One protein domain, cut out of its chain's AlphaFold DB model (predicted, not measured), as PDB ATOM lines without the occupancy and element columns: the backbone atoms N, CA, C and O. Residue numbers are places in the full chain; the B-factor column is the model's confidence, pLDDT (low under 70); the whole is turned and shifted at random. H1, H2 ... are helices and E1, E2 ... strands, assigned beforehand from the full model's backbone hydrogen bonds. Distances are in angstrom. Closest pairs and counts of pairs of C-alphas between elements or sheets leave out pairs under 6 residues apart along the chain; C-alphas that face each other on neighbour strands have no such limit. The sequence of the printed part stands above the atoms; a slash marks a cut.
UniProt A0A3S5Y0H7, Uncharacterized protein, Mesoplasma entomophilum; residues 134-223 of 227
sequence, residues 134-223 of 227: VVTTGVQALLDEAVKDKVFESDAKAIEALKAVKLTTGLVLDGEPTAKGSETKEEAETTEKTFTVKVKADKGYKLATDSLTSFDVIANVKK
ATOM      1  N   VAL A 134     -15.942  93.086  20.399       85.56
ATOM      2  CA  VAL A 134     -16.875  92.192  21.077       85.56
ATOM      3  C   VAL A 134     -17.147  90.983  20.196       85.56
ATOM      4  O   VAL A 134     -17.215  91.073  18.969       85.56
ATOM      5  N   VAL A 135     -17.309  89.836  20.845       90.00
ATOM      6  CA  VAL A 135     -17.652  88.570  20.197       90.00
ATOM      7  C   VAL A 135     -19.082  88.190  20.537       90.00
ATOM      8  O   VAL A 135     -19.592  88.513  21.610       90.00
ATOM      9  N   THR A 136     -19.731  87.460  19.638       90.12
ATOM     10  CA  THR A 136     -21.107  86.982  19.839       90.12
ATOM     11  C   THR A 136     -21.172  85.549  20.368       90.12
ATOM     12  O   THR A 136     -22.232  84.916  20.392       90.12
ATOM     13  N   THR A 137     -20.042  85.030  20.854       87.81
ATOM     14  CA  THR A 137     -19.963  83.743  21.546       87.81
ATOM     15  C   THR A 137     -20.893  83.747  22.761       87.81
ATOM     16  O   THR A 137     -20.765  84.579  23.654       87.81
ATOM     17  N   GLY A 138     -21.845  82.813  22.793       87.56
ATOM     18  CA  GLY A 138     -22.815  82.675  23.884       87.56
ATOM     19  C   GLY A 138     -24.145  83.408  23.677       87.56
ATOM     20  O   GLY A 138     -25.088  83.122  24.409       87.56
ATOM     21  N   VAL A 139     -24.280  84.266  22.656       92.00
ATOM     22  CA  VAL A 139     -25.565  84.927  22.338       92.00
ATOM     23  C   VAL A 139     -26.655  83.896  22.043       92.00
ATOM     24  O   VAL A 139     -27.744  84.001  22.598       92.00
ATOM     25  N   GLN A 140     -26.347  82.861  21.253       93.31
ATOM     26  CA  GLN A 140     -27.286  81.767  20.977       93.31
ATOM     27  C   GLN A 140     -27.792  81.116  22.272       93.31
ATOM     28  O   GLN A 140     -28.993  80.968  22.449       93.31
ATOM     29  N   ALA A 141     -26.894  80.797  23.210       90.38
ATOM     30  CA  ALA A 141     -27.266  80.147  24.464       90.38
ATOM     31  C   ALA A 141     -28.186  81.026  25.327       90.38
ATOM     32  O   ALA A 141     -29.149  80.517  25.894       90.38
ATOM     33  N   LEU A 142     -27.930  82.338  25.389       91.75
ATOM     34  CA  LEU A 142     -28.791  83.289  26.103       91.75
ATOM     35  C   LEU A 142     -30.193  83.370  25.485       91.75
ATOM     36  O   LEU A 142     -31.189  83.435  26.204       91.75
ATOM     37  N   LEU A 143     -30.268  83.380  24.152       93.12
ATOM     38  CA  LEU A 143     -31.538  83.421  23.433       93.12
ATOM     39  C   LEU A 143     -32.313  82.106  23.578       93.12
ATOM     40  O   LEU A 143     -33.515  82.141  23.837       93.12
ATOM     41  N   ASP A 144     -31.630  80.965  23.479       92.94
ATOM     42  CA  ASP A 144     -32.225  79.644  23.682       92.94
ATOM     43  C   ASP A 144     -32.753  79.507  25.114       92.94
ATOM     44  O   ASP A 144     -33.893  79.100  25.316       92.94
ATOM     45  N   GLU A 145     -31.982  79.917  26.125       92.19
ATOM     46  CA  GLU A 145     -32.407  79.896  27.529       92.19
ATOM     47  C   GLU A 145     -33.635  80.785  27.788       92.19
ATOM     48  O   GLU A 145     -34.491  80.459  28.616       92.19
ATOM     49  N   ALA A 146     -33.788  81.878  27.038       91.69
ATOM     50  CA  ALA A 146     -34.942  82.759  27.161       91.69
ATOM     51  C   ALA A 146     -36.262  82.092  26.754       91.69
ATOM     52  O   ALA A 146     -37.315  82.457  27.292       91.69
ATOM     53  N   VAL A 147     -36.213  81.124  25.837       91.31
ATOM     54  CA  VAL A 147     -37.387  80.413  25.302       91.31
ATOM     55  C   VAL A 147     -37.488  78.964  25.768       91.31
ATOM     56  O   VAL A 147     -38.551  78.354  25.641       91.31
ATOM     57  N   LYS A 148     -36.407  78.420  26.328       90.88
ATOM     58  CA  LYS A 148     -36.316  77.041  26.793       90.88
ATOM     59  C   LYS A 148     -37.418  76.722  27.799       90.88
ATOM     60  O   LYS A 148     -37.703  77.511  28.699       90.88
ATOM     61  N   ASP A 149     -38.028  75.552  27.623       87.81
ATOM     62  CA  ASP A 149     -39.088  75.003  28.477       87.81
ATOM     63  C   ASP A 149     -40.332  75.909  28.617       87.81
ATOM     64  O   ASP A 149     -41.161  75.712  29.508       87.81
ATOM     65  N   LYS A 150     -40.498  76.895  27.724       89.81
ATOM     66  CA  LYS A 150     -41.661  77.786  27.685       89.81
ATOM     67  C   LYS A 150     -42.541  77.477  26.486       89.81
ATOM     68  O   LYS A 150     -42.067  77.176  25.393       89.81
ATOM     69  N   VAL A 151     -43.843  77.631  26.703       90.75
ATOM     70  CA  VAL A 151     -44.855  77.630  25.649       90.75
ATOM     71  C   VAL A 151     -45.464  79.022  25.587       90.75
ATOM     72  O   VAL A 151     -46.127  79.465  26.525       90.75
ATOM     73  N   PHE A 152     -45.225  79.725  24.486       91.00
ATOM     74  CA  PHE A 152     -45.726  81.078  24.278       91.00
ATOM     75  C   PHE A 152     -47.141  81.053  23.713       91.00
ATOM     76  O   PHE A 152     -47.476  80.222  22.878       91.00
ATOM     77  N   GLU A 153     -47.988  81.988  24.138       90.06
ATOM     78  CA  GLU A 153     -49.372  82.059  23.648       90.06
ATOM     79  C   GLU A 153     -49.479  82.521  22.195       90.06
ATOM     80  O   GLU A 153     -50.467  82.239  21.525       90.06
ATOM     81  N   SER A 154     -48.468  83.243  21.716       89.44
ATOM     82  CA  SER A 154     -48.386  83.753  20.355       89.44
ATOM     83  C   SER A 154     -46.940  84.066  19.985       89.44
ATOM     84  O   SER A 154     -46.075  84.210  20.856       89.44
ATOM     85  N   ASP A 155     -46.695  84.253  18.689       89.69
ATOM     86  CA  ASP A 155     -45.405  84.708  18.166       89.69
ATOM     87  C   ASP A 155     -44.974  86.026  18.819       89.69
ATOM     88  O   ASP A 155     -43.812  86.192  19.171       89.69
ATOM     89  N   ALA A 156     -45.919  86.944  19.049       90.75
ATOM     90  CA  ALA A 156     -45.641  88.223  19.695       90.75
ATOM     91  C   ALA A 156     -45.083  88.040  21.115       90.75
ATOM     92  O   ALA A 156     -44.142  88.731  21.493       90.75
ATOM     93  N   LYS A 157     -45.604  87.071  21.883       91.69
ATOM     94  CA  LYS A 157     -45.099  86.762  23.230       91.69
ATOM     95  C   LYS A 157     -43.716  86.118  23.214       91.69
ATOM     96  O   LYS A 157     -42.899  86.442  24.073       91.69
ATOM     97  N   ALA A 158     -43.434  85.264  22.232       90.75
ATOM     98  CA  ALA A 158     -42.088  84.730  22.035       90.75
ATOM     99  C   ALA A 158     -41.095  85.853  21.686       90.75
ATOM    100  O   ALA A 158     -40.027  85.954  22.288       90.75
ATOM    101  N   ILE A 159     -41.483  86.763  20.787       92.38
ATOM    102  CA  ILE A 159     -40.676  87.928  20.401       92.38
ATOM    103  C   ILE A 159     -40.435  88.865  21.595       92.38
ATOM    104  O   ILE A 159     -39.313  89.333  21.777       92.38
ATOM    105  N   GLU A 160     -41.445  89.136  22.430       92.50
ATOM    106  CA  GLU A 160     -41.286  89.932  23.660       92.50
ATOM    107  C   GLU A 160     -40.254  89.313  24.613       92.50
ATOM    108  O   GLU A 160     -39.412  90.032  25.151       92.50
ATOM    109  N   ALA A 161     -40.272  87.989  24.785       91.50
ATOM    110  CA  ALA A 161     -39.295  87.298  25.621       91.50
ATOM    111  C   ALA A 161     -37.872  87.394  25.054       91.50
ATOM    112  O   ALA A 161     -36.943  87.675  25.807       91.50
ATOM    113  N   LEU A 162     -37.710  87.242  23.735       92.44
ATOM    114  CA  LEU A 162     -36.420  87.401  23.053       92.44
ATOM    115  C   LEU A 162     -35.887  88.841  23.145       92.44
ATOM    116  O   LEU A 162     -34.690  89.048  23.312       92.44
ATOM    117  N   LYS A 163     -36.770  89.846  23.098       92.12
ATOM    118  CA  LYS A 163     -36.405  91.262  23.285       92.12
ATOM    119  C   LYS A 163     -35.955  91.588  24.705       92.12
ATOM    120  O   LYS A 163     -35.155  92.498  24.895       92.12
ATOM    121  N   ALA A 164     -36.490  90.879  25.696       91.38
ATOM    122  CA  ALA A 164     -36.148  91.078  27.100       91.38
ATOM    123  C   ALA A 164     -34.801  90.441  27.489       91.38
ATOM    124  O   ALA A 164     -34.334  90.644  28.612       91.38
ATOM    125  N   VAL A 165     -34.173  89.675  26.588       90.12
ATOM    126  CA  VAL A 165     -32.873  89.050  26.839       90.12
ATOM    127  C   VAL A 165     -31.807  90.119  27.008       90.12
ATOM    128  O   VAL A 165     -31.573  90.952  26.133       90.12
ATOM    129  N   LYS A 166     -31.120  90.066  28.146       87.75
ATOM    130  CA  LYS A 166     -29.959  90.908  28.399       87.75
ATOM    131  C   LYS A 166     -28.739  90.290  27.721       87.75
ATOM    132  O   LYS A 166     -28.209  89.289  28.196       87.75
ATOM    133  N   LEU A 167     -28.314  90.892  26.615       89.00
ATOM    134  CA  LEU A 167     -27.092  90.508  25.911       89.00
ATOM    135  C   LEU A 167     -25.842  90.891  26.717       89.00
ATOM    136  O   LEU A 167     -25.900  91.673  27.674       89.00
ATOM    137  N   THR A 168     -24.704  90.320  26.329       84.50
ATOM    138  CA  THR A 168     -23.394  90.701  26.861       84.50
ATOM    139  C   THR A 168     -23.099  92.176  26.583       84.50
ATOM    140  O   THR A 168     -23.597  92.765  25.621       84.50
ATOM    141  N   THR A 169     -22.299  92.795  27.453       83.00
ATOM    142  CA  THR A 169     -21.909  94.203  27.325       83.00
ATOM    143  C   THR A 169     -21.348  94.494  25.933       83.00
ATOM    144  O   THR A 169     -20.492  93.759  25.446       83.00
ATOM    145  N   GLY A 170     -21.828  95.572  25.310       83.50
ATOM    146  CA  GLY A 170     -21.398  96.004  23.980       83.50
ATOM    147  C   GLY A 170     -22.151  95.365  22.811       83.50
ATOM    148  O   GLY A 170     -21.851  95.688  21.664       83.50
ATOM    149  N   LEU A 171     -23.153  94.517  23.070       88.81
ATOM    150  CA  LEU A 171     -24.076  94.006  22.056       88.81
ATOM    151  C   LEU A 171     -25.502  94.509  22.283       88.81
ATOM    152  O   LEU A 171     -25.998  94.561  23.408       88.81
ATOM    153  N   VAL A 172     -26.187  94.811  21.184       90.81
ATOM    154  CA  VAL A 172     -27.603  95.193  21.163       90.81
ATOM    155  C   VAL A 172     -28.335  94.465  20.042       90.81
ATOM    156  O   VAL A 172     -27.729  94.007  19.072       90.81
ATOM    157  N   LEU A 173     -29.660  94.374  20.157       92.75
ATOM    158  CA  LEU A 173     -30.497  93.855  19.079       92.75
ATOM    159  C   LEU A 173     -30.453  94.792  17.867       92.75
ATOM    160  O   LEU A 173     -30.562  96.015  17.991       92.75
ATOM    161  N   ASP A 174     -30.320  94.206  16.681       92.44
ATOM    162  CA  ASP A 174     -30.380  94.921  15.412       92.44
ATOM    163  C   ASP A 174     -31.771  94.800  14.788       92.44
ATOM    164  O   ASP A 174     -32.008  94.062  13.831       92.44
ATOM    165  N   GLY A 175     -32.712  95.523  15.390       89.31
ATOM    166  CA  GLY A 175     -34.121  95.493  15.014       89.31
ATOM    167  C   GLY A 175     -34.935  94.475  15.809       89.31
ATOM    168  O   GLY A 175     -34.531  94.010  16.876       89.31
ATOM    169  N   GLU A 176     -36.133  94.177  15.310       89.19
ATOM    170  CA  GLU A 176     -37.062  93.261  15.970       89.19
ATOM    171  C   GLU A 176     -36.837  91.809  15.518       89.19
ATOM    172  O   GLU A 176     -36.634  91.572  14.324       89.19
ATOM    173  N   PRO A 177     -36.914  90.826  16.438       92.00
ATOM    174  CA  PRO A 177     -36.958  89.416  16.068       92.00
ATOM    175  C   PRO A 177     -38.127  89.102  15.129       92.00
ATOM    176  O   PRO A 177     -39.232  89.612  15.320       92.00
ATOM    177  N   THR A 178     -37.904  88.230  14.144       90.44
ATOM    178  CA  THR A 178     -38.920  87.850  13.147       90.44
ATOM    179  C   THR A 178     -39.127  86.341  13.092       90.44
ATOM    180  O   THR A 178     -38.174  85.573  13.180       90.44
ATOM    181  N   ALA A 179     -40.374  85.895  12.933       88.00
ATOM    182  CA  ALA A 179     -40.690  84.481  12.725       88.00
ATOM    183  C   ALA A 179     -40.445  84.096  11.255       88.00
ATOM    184  O   ALA A 179     -40.937  84.774  10.351       88.00
ATOM    185  N   LYS A 180     -39.700  83.013  11.008       76.81
ATOM    186  CA  LYS A 180     -39.347  82.551   9.651       76.81
ATOM    187  C   LYS A 180     -40.084  81.299   9.193       76.81
ATOM    188  O   LYS A 180     -40.238  81.100   7.992       76.81
ATOM    189  N   GLY A 181     -40.511  80.446  10.115       65.25
ATOM    190  CA  GLY A 181     -41.090  79.157   9.766       65.25
ATOM    191  C   GLY A 181     -41.776  78.500  10.947       65.25
ATOM    192  O   GLY A 181     -41.554  78.876  12.100       65.25
ATOM    193  N   SER A 182     -42.630  77.534  10.638       66.81
ATOM    194  CA  SER A 182     -43.355  76.740  11.619       66.81
ATOM    195  C   SER A 182     -43.310  75.275  11.218       66.81
ATOM    196  O   SER A 182     -43.789  74.929  10.137       66.81
ATOM    197  N   GLU A 183     -42.802  74.420  12.096       61.78
ATOM    198  CA  GLU A 183     -42.959  72.977  11.975       61.78
ATOM    199  C   GLU A 183     -44.086  72.545  12.910       61.78
ATOM    200  O   GLU A 183     -44.038  72.708  14.130       61.78
ATOM    201  N   THR A 184     -45.166  72.053  12.307       58.28
ATOM    202  CA  THR A 184     -46.341  71.592  13.047       58.28
ATOM    203  C   THR A 184     -46.358  70.076  12.989       58.28
ATOM    204  O   THR A 184     -46.489  69.507  11.909       58.28
ATOM    205  N   LYS A 185     -46.254  69.409  14.138       60.06
ATOM    206  CA  LYS A 185     -46.636  67.995  14.237       60.06
ATOM    207  C   LYS A 185     -48.162  67.950  14.316       60.06
ATOM    208  O   LYS A 185     -48.738  68.682  15.119       60.06
ATOM    209  N   GLU A 186     -48.813  67.159  13.458       56.59
ATOM    210  CA  GLU A 186     -50.279  67.186  13.263       56.59
ATOM    211  C   GLU A 186     -51.084  67.038  14.569       56.59
ATOM    212  O   GLU A 186     -52.154  67.637  14.685       56.59
ATOM    213  N   GLU A 187     -50.531  66.357  15.578       59.88
ATOM    214  CA  GLU A 187     -51.189  66.062  16.862       59.88
ATOM    215  C   GLU A 187     -50.717  66.922  18.055       59.88
ATOM    216  O   GLU A 187     -51.180  66.723  19.176       59.88
ATOM    217  N   ALA A 188     -49.803  67.880  17.858       63.97
ATOM    218  CA  ALA A 188     -49.287  68.704  18.953       63.97
ATOM    219  C   ALA A 188     -50.154  69.955  19.209       63.97
ATOM    220  O   ALA A 188     -50.543  70.667  18.279       63.97
ATOM    221  N   GLU A 189     -50.398  70.270  20.488       75.00
ATOM    222  CA  GLU A 189     -51.047  71.523  20.927       75.00
ATOM    223  C   GLU A 189     -50.152  72.763  20.716       75.00
ATOM    224  O   GLU A 189     -50.599  73.911  20.808       75.00
ATOM    225  N   THR A 190     -48.876  72.532  20.404       80.94
ATOM    226  CA  THR A 190     -47.860  73.550  20.149       80.94
ATOM    227  C   THR A 190     -47.214  73.356  18.784       80.94
ATOM    228  O   THR A 190     -47.125  72.253  18.247       80.94
ATOM    229  N   THR A 191     -46.734  74.455  18.226       84.38
ATOM    230  CA  THR A 191     -45.983  74.514  16.980       84.38
ATOM    231  C   THR A 191     -44.580  75.014  17.290       84.38
ATOM    232  O   THR A 191     -44.426  76.051  17.942       84.38
ATOM    233  N   GLU A 192     -43.564  74.290  16.825       87.88
ATOM    234  CA  GLU A 192     -42.181  74.755  16.896       87.88
ATOM    235  C   GLU A 192     -42.001  75.839  15.834       87.88
ATOM    236  O   GLU A 192     -42.265  75.627  14.647       87.88
ATOM    237  N   LYS A 193     -41.610  77.037  16.268       88.81
ATOM    238  CA  LYS A 193     -41.347  78.164  15.380       88.81
ATOM    239  C   LYS A 193     -39.917  78.631  15.513       88.81
ATOM    240  O   LYS A 193     -39.408  78.800  16.620       88.81
ATOM    241  N   THR A 194     -39.316  78.908  14.365       92.25
ATOM    242  CA  THR A 194     -37.977  79.482  14.285       92.25
ATOM    243  C   THR A 194     -38.079  80.996  14.189       92.25
ATOM    244  O   THR A 194     -38.720  81.532  13.277       92.25
ATOM    245  N   PHE A 195     -37.423  81.679  15.120       92.81
ATOM    246  CA  PHE A 195     -37.299  83.127  15.181       92.81
ATOM    247  C   PHE A 195     -35.871  83.533  14.837       92.81
ATOM    248  O   PHE A 195     -34.926  83.060  15.460       92.81
ATOM    249  N   THR A 196     -35.711  84.438  13.878       94.50
ATOM    250  CA  THR A 196     -34.419  85.052  13.584       94.50
ATOM    251  C   THR A 196     -34.237  86.282  14.469       94.50
ATOM    252  O   THR A 196     -35.031  87.224  14.419       94.50
ATOM    253  N   VAL A 197     -33.161  86.289  15.251       94.81
ATOM    254  CA  VAL A 197     -32.724  87.402  16.097       94.81
ATOM    255  C   VAL A 197     -31.423  87.955  15.533       94.81
ATOM    256  O   VAL A 197     -30.440  87.228  15.392       94.81
ATOM    257  N   LYS A 198     -31.406  89.250  15.214       94.69
ATOM    258  CA  LYS A 198     -30.192  89.935  14.764       94.69
ATOM    259  C   LYS A 198     -29.588  90.747  15.892       94.69
ATOM    260  O   LYS A 198     -30.312  91.373  16.665       94.69
ATOM    261  N   VAL A 199     -28.265  90.763  15.955       93.75
ATOM    262  CA  VAL A 199     -27.503  91.575  16.902       93.75
ATOM    263  C   VAL A 199     -26.458  92.388  16.162       93.75
ATOM    264  O   VAL A 199     -25.964  91.998  15.104       93.75
ATOM    265  N   LYS A 200     -26.092  93.511  16.762       90.75
ATOM    266  CA  LYS A 200     -24.982  94.351  16.333       90.75
ATOM    267  C   LYS A 200     -24.176  94.794  17.542       90.75
ATOM    268  O   LYS A 200     -24.658  94.749  18.675       90.75
ATOM    269  N   ALA A 201     -22.964  95.259  17.274       88.44
ATOM    270  CA  ALA A 201     -22.221  96.032  18.250       88.44
ATOM    271  C   ALA A 201     -23.005  97.300  18.628       88.44
ATOM    272  O   ALA A 201     -23.605  97.960  17.771       88.44
ATOM    273  N   ASP A 202     -23.020  97.617  19.918       84.81
ATOM    274  CA  ASP A 202     -23.547  98.883  20.411       84.81
ATOM    275  C   ASP A 202     -22.625 100.045  20.009       84.81
ATOM    276  O   ASP A 202     -21.472  99.854  19.610       84.81
ATOM    277  N   LYS A 203     -23.116 101.280  20.132       78.00
ATOM    278  CA  LYS A 203     -22.303 102.481  19.915       78.00
ATOM    279  C   LYS A 203     -21.068 102.431  20.822       78.00
ATOM    280  O   LYS A 203     -21.201 102.448  22.040       78.00
ATOM    281  N   GLY A 204     -19.879 102.408  20.228       69.38
ATOM    282  CA  GLY A 204     -18.610 102.311  20.968       69.38
ATOM    283  C   GLY A 204     -17.860 100.993  20.772       69.38
ATOM    284  O   GLY A 204     -16.694 100.927  21.139       69.38
ATOM    285  N   TYR A 205     -18.477  99.986  20.148       80.38
ATOM    286  CA  TYR A 205     -17.885  98.663  19.941       80.38
ATOM    287  C   TYR A 205     -17.793  98.289  18.454       80.38
ATOM    288  O   TYR A 205     -18.581  98.773  17.636       80.38
ATOM    289  N   LYS A 206     -16.886  97.359  18.123       86.81
ATOM    290  CA  LYS A 206     -16.855  96.655  16.829       86.81
ATOM    291  C   LYS A 206     -17.029  95.154  17.033       86.81
ATOM    292  O   LYS A 206     -16.608  94.602  18.045       86.81
ATOM    293  N   LEU A 207     -17.654  94.479  16.075       87.94
ATOM    294  CA  LEU A 207     -17.713  93.017  16.076       87.94
ATOM    295  C   LEU A 207     -16.379  92.448  15.591       87.94
ATOM    296  O   LEU A 207     -15.851  92.919  14.584       87.94
ATOM    297  N   ALA A 208     -15.871  91.416  16.265       88.25
ATOM    298  CA  ALA A 208     -14.743  90.646  15.744       88.25
ATOM    299  C   ALA A 208     -15.110  90.013  14.388       88.25
ATOM    300  O   ALA A 208     -16.268  89.633  14.187       88.25
ATOM    301  N   THR A 209     -14.134  89.868  13.485       82.81
ATOM    302  CA  THR A 209     -14.324  89.510  12.062       82.81
ATOM    303  C   THR A 209     -15.167  88.250  11.816       82.81
ATOM    304  O   THR A 209     -15.905  88.207  10.835       82.81
ATOM    305  N   ASP A 210     -15.137  87.276  12.728       85.12
ATOM    306  CA  ASP A 210     -15.858  85.998  12.601       85.12
ATOM    307  C   ASP A 210     -17.120  85.906  13.481       85.12
ATOM    308  O   ASP A 210     -17.693  84.832  13.677       85.12
ATOM    309  N   SER A 211     -17.566  87.027  14.051       90.88
ATOM    310  CA  SER A 211     -18.762  87.050  14.894       90.88
ATOM    311  C   SER A 211     -20.035  86.898  14.065       90.88
ATOM    312  O   SER A 211     -20.279  87.639  13.113       90.88
ATOM    313  N   LEU A 212     -20.910  85.985  14.484       92.00
ATOM    314  CA  LEU A 212     -22.253  85.862  13.918       92.00
ATOM    315  C   LEU A 212     -23.117  87.059  14.325       92.00
ATOM    316  O   LEU A 212     -23.117  87.456  15.488       92.00
ATOM    317  N   THR A 213     -23.897  87.594  13.388       93.38
ATOM    318  CA  THR A 213     -24.835  88.714  13.607       93.38
ATOM    319  C   THR A 213     -26.299  88.288  13.580       93.38
ATOM    320  O   THR A 213     -27.189  89.102  13.816       93.38
ATOM    321  N   SER A 214     -26.563  87.019  13.282       93.62
ATOM    322  CA  SER A 214     -27.899  86.457  13.133       93.62
ATOM    323  C   SER A 214     -27.951  85.095  13.804       93.62
ATOM    324  O   SER A 214     -27.096  84.249  13.552       93.62
ATOM    325  N   PHE A 215     -28.978  84.897  14.620       94.31
ATOM    326  CA  PHE A 215     -29.203  83.703  15.423       94.31
ATOM    327  C   PHE A 215     -30.616  83.200  15.166       94.31
ATOM    328  O   PHE A 215     -31.562  83.989  15.186       94.31
ATOM    329  N   ASP A 216     -30.756  81.906  14.907       94.38
ATOM    330  CA  ASP A 216     -32.055  81.267  14.735       94.38
ATOM    331  C   ASP A 216     -32.396  80.523  16.028       94.38
ATOM    332  O   ASP A 216     -31.640  79.676  16.501       94.38
ATOM    333  N   VAL A 217     -33.527  80.889  16.626       93.50
ATOM    334  CA  VAL A 217     -33.963  80.431  17.945       93.50
ATOM    335  C   VAL A 217     -35.281  79.695  17.785       93.50
ATOM    336  O   VAL A 217     -36.222  80.226  17.191       93.50
ATOM    337  N   ILE A 218     -35.364  78.476  18.309       91.56
ATOM    338  CA  ILE A 218     -36.569  77.648  18.216       91.56
ATOM    339  C   ILE A 218     -37.377  77.820  19.499       91.56
ATOM    340  O   ILE A 218     -36.879  77.568  20.593       91.56
ATOM    341  N   ALA A 219     -38.635  78.234  19.366       91.00
ATOM    342  CA  ALA A 219     -39.554  78.369  20.488       91.00
ATOM    343  C   ALA A 219     -40.869  77.634  20.219       91.00
ATOM    344  O   ALA A 219     -41.353  77.575  19.086       91.00
ATOM    345  N   ASN A 220     -41.478  77.115  21.284       90.62
ATOM    346  CA  ASN A 220     -42.797  76.499  21.222       90.62
ATOM    347  C   ASN A 220     -43.881  77.569  21.362       90.62
ATOM    348  O   ASN A 220     -43.943  78.273  22.371       90.62
ATOM    349  N   VAL A 221     -44.758  77.673  20.368       89.75
ATOM    350  CA  VAL A 221     -45.903  78.592  20.378       89.75
ATOM    351  C   VAL A 221     -47.195  77.780  20.359       89.75
ATOM    352  O   VAL A 221     -47.285  76.784  19.645       89.75
ATOM    353  N   LYS A 222     -48.207  78.175  21.136       87.94
ATOM    354  CA  LYS A 222     -49.535  77.547  21.093       87.94
ATOM    355  C   LYS A 222     -50.088  77.604  19.671       87.94
ATOM    356  O   LYS A 222     -50.011  78.637  19.002       87.94
ATOM    357  N   LYS A 223     -50.680  76.501  19.219       78.25
ATOM    358  CA  LYS A 223     -51.375  76.460  17.934       78.25
ATOM    359  C   LYS A 223     -52.546  77.447  17.981       78.25
ATOM    360  O   LYS A 223     -53.329  77.438  18.931       78.25
TER     361      LYS A 223
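AT A GLANCE: This is residues 134 to 223 of the 227 residues of an uncharacterized protein of Mesoplasma entomophilum (UniProt A0A3S5Y0H7). A strongly twisted antiparallel sheet runs the length of a rod-like domain and curls round one short helix, H2, while a second short helix, H1, packs beside its edge strand E4 and also touches H2. The long strand E3 is the spine of the sheet, with E4 along one side and E2 and the short E1 beside different parts of its other side; the links E2 to E3 and E3 to E4 reach toward opposite ends of the rod. The printed part has 90 residues, with two named helices and then four named strands in the order H1, H2, E1, E2, E3, E4, and its class is mixed, helices and strands. The whole is compact, with a radius of gyration of the C-alphas of 13.9 A, and the C-alphas span 48 by 22 by 20 A.

IN THESE COORDINATES: H1, residues 139 to 147, begins at C-alpha 139 at (-25.565, 84.927, 22.338) and is 13.0 A long. H2 is residues 155 to 163, 12.3 A. E1 is residues 171 to 173, and E2 is residues 178 to 183, 15.5 A. E3, residues 190 to 201, is the longest strand at 34.2 A, from (-47.860, 73.550, 20.149) to (-22.221, 96.032, 18.250). E4, residues 214 to 222, is 24.7 A long and ends at C-alpha 222 at (-49.535, 77.547, 21.093).

HOW THE PARTS SIT: The sheet is branched at E3, and its pairing is staggered: E4 pairs with residues 190 to 198 on one side, E2 with 192 to 196 and E1 with 199 to 201 on the other side. E2, E3 and E4 form a meander, each strand the antiparallel neighbour of the one before, and E2 and E3, like E3 and E4, are a hairpin. Within hydrogen-bond range are N 195 and O 217 of E3 and E4, 2.8 A, N 180 and O 194 of E2 and E3, 2.9 A, and N 172 and O 200 of the antiparallel E1 and E3, 2.9 A. E1 and E4 are apart. H1 and H2 are on opposite faces of the sheet. H1 has a height over the sheet of 5.6 A and lies beside the strands, over none of them; its closest C-alphas to E4 are Val 147 and Ala 219, 5.7 A. For H2 and E4 they are Asp 155 and Val 221, 6.5 A. H1 and H2 touch, with the C-alphas of Leu 143 and Leu 162 closest at 6.3 A, at a steep tilt of 46 degrees, opposite ways. Every O i to N i+4 pair is within hydrogen-bond range in H2, and 4 of 5 in H1.

THE WHOLE: The two farthest C-alphas, of Glu 187 and Gly 204, are 48.9 A apart. The printed part has no cut. The link E3 to E4, residues 202 to 213, is long. The mean pLDDT of the printed part is 86.7; residues 181 to 188 and residue 204 are under 70.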